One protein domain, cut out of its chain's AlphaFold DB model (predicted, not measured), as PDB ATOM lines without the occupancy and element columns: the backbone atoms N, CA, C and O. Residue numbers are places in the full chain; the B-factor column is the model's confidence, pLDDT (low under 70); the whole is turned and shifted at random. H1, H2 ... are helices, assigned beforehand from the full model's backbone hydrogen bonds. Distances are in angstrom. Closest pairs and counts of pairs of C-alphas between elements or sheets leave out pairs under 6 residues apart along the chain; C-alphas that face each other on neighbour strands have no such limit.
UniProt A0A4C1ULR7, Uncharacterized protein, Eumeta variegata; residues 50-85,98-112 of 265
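This is residues 50 to 85 and 98 to 112 of the 265 residues of an uncharacterized protein of Eumeta variegata (UniProt A0A4C1ULR7). Three helices are set askew round a small core, their centres making a triangle: H1 and H2 pack steeply against each other, and H3 makes the third corner, more loosely joined. The link from H1 to H2 and the stretch after H2 lie at opposite ends of the longest axis. The printed part has 51 residues, with named helices H1, H2 and H3 in that order and no named strand; the class is all helix. It is compact, with a radius of gyration of the C-alphas of 10.4 A, and rounded, spanning 26 by 23 by 22 A.

H1, residues 50 to 59, touches H2, residues 67 to 78, with residues 70 to 74 of H2 alone. Their closest C-alphas, of Ile 53 and Val 70, are 7.3 A apart. They run opposite ways at a steep tilt of 69.8 degrees, only just short of about perpendicular. H3, residues 99 to 112, is close to but not clearly touching H1; their closest C-alphas, of Phe 56 and Val 105, are 7.7 A apart. H1 and H3 run opposite ways at a steep tilt of 43 degrees. H2 and H3 are near each other, with 5 pairs of C-alphas within 10 A. In H1, H2 and H3 every backbone O i to N i+4 pair is within hydrogen-bond range.

H1 begins at C-alpha 50, (45.226, 0.335, 31.189), and is 14.2 A long from first to last C-alpha. H2 begins at C-alpha 67, (44.524, 2.686, 20.021), and is 16.9 A long. H3, 20.3 A long, ends at C-alpha 112, (34.942, -10.065, 34.700).

The C-alphas farthest apart, of Glu 63 and Gly 80, are 27.3 A apart. The link from H1 to H2 is short. Residues 86 to 97 are not printed, and C-alphas 85 and 98 are 11.8 A apart across this cut, which lies in the link from H2 to H3. The mean pLDDT of the printed part is 79.6; residues 61 to 65 and 84 to 85 are under 70.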
ATOM      1  N   LYS A  50      44.066   0.813  31.930       78.25
ATOM      2  CA  LYS A  50      45.226   0.335  31.189       78.25
ATOM      3  C   LYS A  50      45.275  -1.191  31.016       78.25
ATOM      4  O   LYS A  50      45.269  -1.628  29.883       78.25
ATOM      5  N   GLN A  51      45.220  -1.992  32.081       81.81
ATOM      6  CA  GLN A  51      45.271  -3.461  31.988       81.81
ATOM      7  C   GLN A  51      44.127  -4.054  31.160       81.81
ATOM      8  O   GLN A  51      44.358  -4.947  30.357       81.81
ATOM      9  N   CYS A  52      42.908  -3.526  31.310       79.19
ATOM     10  CA  CYS A  52      41.772  -3.981  30.505       79.19
ATOM     11  C   CYS A  52      41.956  -3.644  29.019       79.19
ATOM     12  O   CYS A  52      41.543  -4.413  28.161       79.19
ATOM     13  N   ILE A  53      42.554  -2.490  28.720       81.19
ATOM     14  CA  ILE A  53      42.854  -2.082  27.347       81.19
ATOM     15  C   ILE A  53      44.008  -2.905  26.786       81.19
ATOM     16  O   ILE A  53      43.907  -3.331  25.648       81.19
ATOM     17  N   ASP A  54      45.038  -3.181  27.583       83.88
ATOM     18  CA  ASP A  54      46.183  -4.001  27.189       83.88
ATOM     19  C   ASP A  54      45.734  -5.444  26.873       83.88
ATOM     20  O   ASP A  54      46.096  -5.990  25.834       83.88
ATOM     21  N   GLU A  55      44.863  -6.037  27.702       84.19
ATOM     22  CA  GLU A  55      44.254  -7.359  27.471       84.19
ATOM     23  C   GLU A  55      43.349  -7.366  26.228       84.19
ATOM     24  O   GLU A  55      43.376  -8.298  25.421       84.19
ATOM     25  N   PHE A  56      42.594  -6.288  26.019       79.00
ATOM     26  CA  PHE A  56      41.763  -6.102  24.833       79.00
ATOM     27  C   PHE A  56      42.591  -5.965  23.549       79.00
ATOM     28  O   PHE A  56      42.257  -6.556  22.529       79.00
ATOM     29  N   THR A  57      43.697  -5.220  23.592       81.31
ATOM     30  CA  THR A  57      44.630  -5.102  22.463       81.31
ATOM     31  C   THR A  57      45.445  -6.369  22.232       81.31
ATOM     32  O   THR A  57      45.871  -6.596  21.113       81.31
ATOM     33  N   SER A  58      45.656  -7.186  23.266       83.44
ATOM     34  CA  SER A  58      46.345  -8.475  23.153       83.44
ATOM     35  C   SER A  58      45.447  -9.542  22.516       83.44
ATOM     36  O   SER A  58      45.898 -10.331  21.698       83.44
ATOM     37  N   THR A  59      44.153  -9.546  22.856       77.75
ATOM     38  CA  THR A  59      43.163 -10.481  22.287       77.75
ATOM     39  C   THR A  59      42.726 -10.106  20.874       77.75
ATOM     40  O   THR A  59      42.389 -10.981  20.079       77.75
ATOM     41  N   LEU A  60      42.740  -8.814  20.545       71.50
ATOM     42  CA  LEU A  60      42.611  -8.328  19.178       71.50
ATOM     43  C   LEU A  60      44.002  -8.273  18.542       71.50
ATOM     44  O   LEU A  60      44.583  -7.198  18.418       71.50
ATOM     45  N   GLU A  61      44.520  -9.430  18.132       65.81
ATOM     46  CA  GLU A  61      45.714  -9.553  17.282       65.81
ATOM     47  C   GLU A  61      45.465  -8.905  15.904       65.81
ATOM     48  O   GLU A  61      45.305  -9.582  14.891       65.81
ATOM     49  N   TYR A  62      45.349  -7.577  15.844       61.03
ATOM     50  CA  TYR A  62      45.066  -6.879  14.598       61.03
ATOM     51  C   TYR A  62      45.861  -5.579  14.476       61.03
ATOM     52  O   TYR A  62      45.613  -4.592  15.169       61.03
ATOM     53  N   GLU A  63      46.755  -5.552  13.488       55.88
ATOM     54  CA  GLU A  63      47.661  -4.446  13.142       55.88
ATOM     55  C   GLU A  63      46.970  -3.136  12.703       55.88
ATOM     56  O   GLU A  63      47.642  -2.166  12.367       55.88
ATOM     57  N   THR A  64      45.636  -3.054  12.688       55.91
ATOM     58  CA  THR A  64      44.918  -1.940  12.030       55.91
ATOM     59  C   THR A  64      43.958  -1.163  12.920       55.91
ATOM     60  O   THR A  64      43.440  -0.124  12.499       55.91
ATOM     61  N   GLN A  65      43.714  -1.597  14.158       62.06
ATOM     62  CA  GLN A  65      42.880  -0.806  15.057       62.06
ATOM     63  C   GLN A  65      43.741   0.227  15.772       62.06
ATOM     64  O   GLN A  65      44.586  -0.088  16.608       62.06
ATOM     65  N   SER A  66      43.513   1.500  15.446       78.88
ATOM     66  CA  SER A  66      44.140   2.591  16.181       78.88
ATOM     67  C   SER A  66      43.792   2.460  17.667       78.88
ATOM     68  O   SER A  66      42.639   2.187  18.014       78.88
ATOM     69  N   LYS A  67      44.763   2.689  18.562       78.44
ATOM     70  CA  LYS A  67      44.524   2.686  20.021       78.44
ATOM     71  C   LYS A  67      43.293   3.530  20.382       78.44
ATOM     72  O   LYS A  67      42.502   3.150  21.239       78.44
ATOM     73  N   THR A  68      43.085   4.635  19.667       81.06
ATOM     74  CA  THR A  68      41.928   5.532  19.777       81.06
ATOM     75  C   THR A  68      40.582   4.821  19.604       81.06
ATOM     76  O   THR A  68      39.661   5.076  20.377       81.06
ATOM     77  N   THR A  69      40.461   3.900  18.645       82.44
ATOM     78  CA  THR A  69      39.230   3.130  18.396       82.44
ATOM     79  C   THR A  69      38.892   2.230  19.585       82.44
ATOM     80  O   THR A  69      37.751   2.228  20.046       82.44
ATOM     81  N   VAL A  70      39.895   1.554  20.153       83.38
ATOM     82  CA  VAL A  70      39.740   0.719  21.356       83.38
ATOM     83  C   VAL A  70      39.279   1.555  22.555       83.38
ATOM     84  O   VAL A  70      38.351   1.168  23.269       83.38
ATOM     85  N   TYR A  71      39.864   2.743  22.755       84.38
ATOM     86  CA  TYR A  71      39.441   3.660  23.819       84.38
ATOM     87  C   TYR A  71      37.992   4.130  23.654       84.38
ATOM     88  O   TYR A  71      37.261   4.197  24.648       84.38
ATOM     89  N   LEU A  72      37.577   4.456  22.427       86.69
ATOM     90  CA  LEU A  72      36.209   4.879  22.132       86.69
ATOM     91  C   LEU A  72      35.212   3.755  22.425       86.69
ATOM     92  O   LEU A  72      34.229   3.984  23.127       86.69
ATOM     93  N   TRP A  73      35.503   2.526  21.997       84.75
ATOM     94  CA  TRP A  73      34.646   1.370  22.271       84.75
ATOM     95  C   TRP A  73      34.521   1.082  23.760       84.75
ATOM     96  O   TRP A  73      33.412   0.921  24.268       84.75
ATOM     97  N   PHE A  74      35.638   1.113  24.486       84.56
ATOM     98  CA  PHE A  74      35.617   0.962  25.935       84.56
ATOM     99  C   PHE A  74      34.767   2.054  26.603       84.56
ATOM    100  O   PHE A  74      34.044   1.789  27.562       84.56
ATOM    101  N   SER A  75      34.812   3.292  26.101       85.81
ATOM    102  CA  SER A  75      34.003   4.388  26.643       85.81
ATOM    103  C   SER A  75      32.501   4.216  26.388       85.81
ATOM    104  O   SER A  75      31.710   4.466  27.294       85.81
ATOM    105  N   GLU A  76      32.103   3.728  25.211       87.88
ATOM    106  CA  GLU A  76      30.696   3.485  24.866       87.88
ATOM    107  C   GLU A  76      30.121   2.270  25.613       87.88
ATOM    108  O   GLU A  76      28.990   2.319  26.100       87.88
ATOM    109  N   LEU A  77      30.923   1.220  25.819       84.44
ATOM    110  CA  LEU A  77      30.528   0.059  26.622       84.44
ATOM    111  C   LEU A  77      30.321   0.423  28.096       84.44
ATOM    112  O   LEU A  77      29.339  -0.003  28.700       84.44
ATOM    113  N   ASN A  78      31.180   1.276  28.666       83.12
ATOM    114  CA  ASN A  78      30.977   1.801  30.023       83.12
ATOM    115  C   ASN A  78      29.744   2.708  30.137       83.12
ATOM    116  O   ASN A  78      29.212   2.879  31.231       83.12
ATOM    117  N   ARG A  79      29.266   3.272  29.021       88.25
ATOM    118  CA  ARG A  79      27.995   4.010  28.947       88.25
ATOM    119  C   ARG A  79      26.776   3.086  28.823       88.25
ATOM    120  O   ARG A  79      25.663   3.583  28.686       88.25
ATOM    121  N   GLY A  80      26.967   1.765  28.853       86.38
ATOM    122  CA  GLY A  80      25.891   0.778  28.742       86.38
ATOM    123  C   GLY A  80      25.383   0.563  27.315       86.38
ATOM    124  O   GLY A  80      24.370  -0.107  27.125       86.38
ATOM    125  N   ARG A  81      26.068   1.101  26.296       83.62
ATOM    126  CA  ARG A  81      25.706   0.860  24.896       83.62
ATOM    127  C   ARG A  81      26.337  -0.448  24.434       83.62
ATOM    128  O   ARG A  81      27.534  -0.524  24.186       83.62
ATOM    129  N   SER A  82      25.518  -1.492  24.344       73.69
ATOM    130  CA  SER A  82      25.925  -2.836  23.902       73.69
ATOM    131  C   SER A  82      25.894  -3.017  22.382       73.69
ATOM    132  O   SER A  82      26.444  -3.990  21.864       73.69
ATOM    133  N   VAL A  83      25.255  -2.086  21.675       77.06
ATOM    134  CA  VAL A  83      25.140  -2.065  20.220       77.06
ATOM    135  C   VAL A  83      26.026  -0.937  19.706       77.06
ATOM    136  O   VAL A  83      25.650   0.232  19.731       77.06
ATOM    137  N   LEU A  84      27.230  -1.294  19.259       66.75
ATOM    138  CA  LEU A  84      28.108  -0.401  18.505       66.75
ATOM    139  C   LEU A  84      27.615  -0.352  17.053       66.75
ATOM    140  O   LEU A  84      28.283  -0.822  16.134       66.75
ATOM    141  N   THR A  85      26.416   0.185  16.833       60.62
ATOM    142  CA  THR A  85      26.033   0.644  15.498       60.62
ATOM    143  C   THR A  85      26.852   1.891  15.231       60.62
ATOM    144  O   THR A  85      26.438   3.005  15.543       60.62
ATOM    145  N   VAL A  98      33.558  -6.945  12.955       84.44
ATOM    146  CA  VAL A  98      33.108  -8.325  12.735       84.44
ATOM    147  C   VAL A  98      32.297  -8.763  13.964       84.44
ATOM    148  O   VAL A  98      32.744  -8.518  15.089       84.44
ATOM    149  N   PRO A  99      31.138  -9.431  13.806       82.44
ATOM    150  CA  PRO A  99      30.347  -9.950  14.928       82.44
ATOM    151  C   PRO A  99      31.165 -10.764  15.946       82.44
ATOM    152  O   PRO A  99      30.923 -10.686  17.148       82.44
ATOM    153  N   GLN A 100      32.201 -11.461  15.474       83.75
ATOM    154  CA  GLN A 100      33.158 -12.213  16.291       83.75
ATOM    155  C   GLN A 100      33.912 -11.331  17.302       83.75
ATOM    156  O   GLN A 100      34.048 -11.722  18.461       83.75
ATOM    157  N   ASN A 101      34.332 -10.124  16.904       83.12
ATOM    158  CA  ASN A 101      35.013  -9.185  17.799       83.12
ATOM    159  C   ASN A 101      34.060  -8.714  18.899       83.12
ATOM    160  O   ASN A 101      34.431  -8.714  20.069       83.12
ATOM    161  N   ILE A 102      32.812  -8.384  18.543       84.19
ATOM    162  CA  ILE A 102      31.779  -7.964  19.504       84.19
ATOM    163  C   ILE A 102      31.516  -9.071  20.534       84.19
ATOM    164  O   ILE A 102      31.437  -8.791  21.734       84.19
ATOM    165  N   ASP A 103      31.416 -10.324  20.093       88.06
ATOM    166  CA  ASP A 103      31.200 -11.455  20.992       88.06
ATOM    167  C   ASP A 103      32.415 -11.738  21.886       88.06
ATOM    168  O   ASP A 103      32.231 -12.067  23.060       88.06
ATOM    169  N   ALA A 104      33.642 -11.553  21.388       87.19
ATOM    170  CA  ALA A 104      34.852 -11.635  22.206       87.19
ATOM    171  C   ALA A 104      34.853 -10.566  23.314       87.19
ATOM    172  O   ALA A 104      35.021 -10.904  24.489       87.19
ATOM    173  N   VAL A 105      34.543  -9.305  22.975       84.00
ATOM    174  CA  VAL A 105      34.416  -8.212  23.958       84.00
ATOM    175  C   VAL A 105      33.367  -8.543  25.016       84.00
ATOM    176  O   VAL A 105      33.602  -8.399  26.219       84.00
ATOM    177  N   ARG A 106      32.194  -9.007  24.576       87.88
ATOM    178  CA  ARG A 106      31.072  -9.323  25.461       87.88
ATOM    179  C   ARG A 106      31.426 -10.463  26.415       87.88
ATOM    180  O   ARG A 106      31.126 -10.367  27.605       87.88
ATOM    181  N   LYS A 107      32.094 -11.515  25.930       87.38
ATOM    182  CA  LYS A 107      32.582 -12.625  26.766       87.38
ATOM    183  C   LYS A 107      33.584 -12.144  27.814       87.38
ATOM    184  O   LYS A 107      33.466 -12.551  28.967       87.38
ATOM    185  N   LEU A 108      34.493 -11.240  27.450       85.81
ATOM    186  CA  LEU A 108      35.491 -10.670  28.360       85.81
ATOM    187  C   LEU A 108      34.825  -9.846  29.480       85.81
ATOM    188  O   LEU A 108      35.124 -10.031  30.662       85.81
ATOM    189  N   MET A 109      33.820  -9.028  29.142       82.56
ATOM    190  CA  MET A 109      33.025  -8.288  30.134       82.56
ATOM    191  C   MET A 109      32.207  -9.207  31.054       82.56
ATOM    192  O   MET A 109      32.117  -8.961  32.256       82.56
ATOM    193  N   ILE A 110      31.617 -10.280  30.516       84.44
ATOM    194  CA  ILE A 110      30.857 -11.256  31.311       84.44
ATOM    195  C   ILE A 110      31.783 -12.041  32.246       84.44
ATOM    196  O   ILE A 110      31.412 -12.283  33.395       84.44
ATOM    197  N   HIS A 111      32.975 -12.427  31.782       78.44
ATOM    198  CA  HIS A 111      33.958 -13.143  32.591       78.44
ATOM    199  C   HIS A 111      34.375 -12.313  33.811       78.44
ATOM    200  O   HIS A 111      34.321 -12.816  34.930       78.44
ATOM    201  N   ARG A 112      34.639 -11.014  33.618       72.62
ATOM    202  CA  ARG A 112      34.942 -10.065  34.700       72.62
ATOM    203  C   ARG A 112      33.855  -9.998  35.779       72.62
ATOM    204  O   ARG A 112      34.173  -9.850  36.954       72.62
TER     205      ARG A 112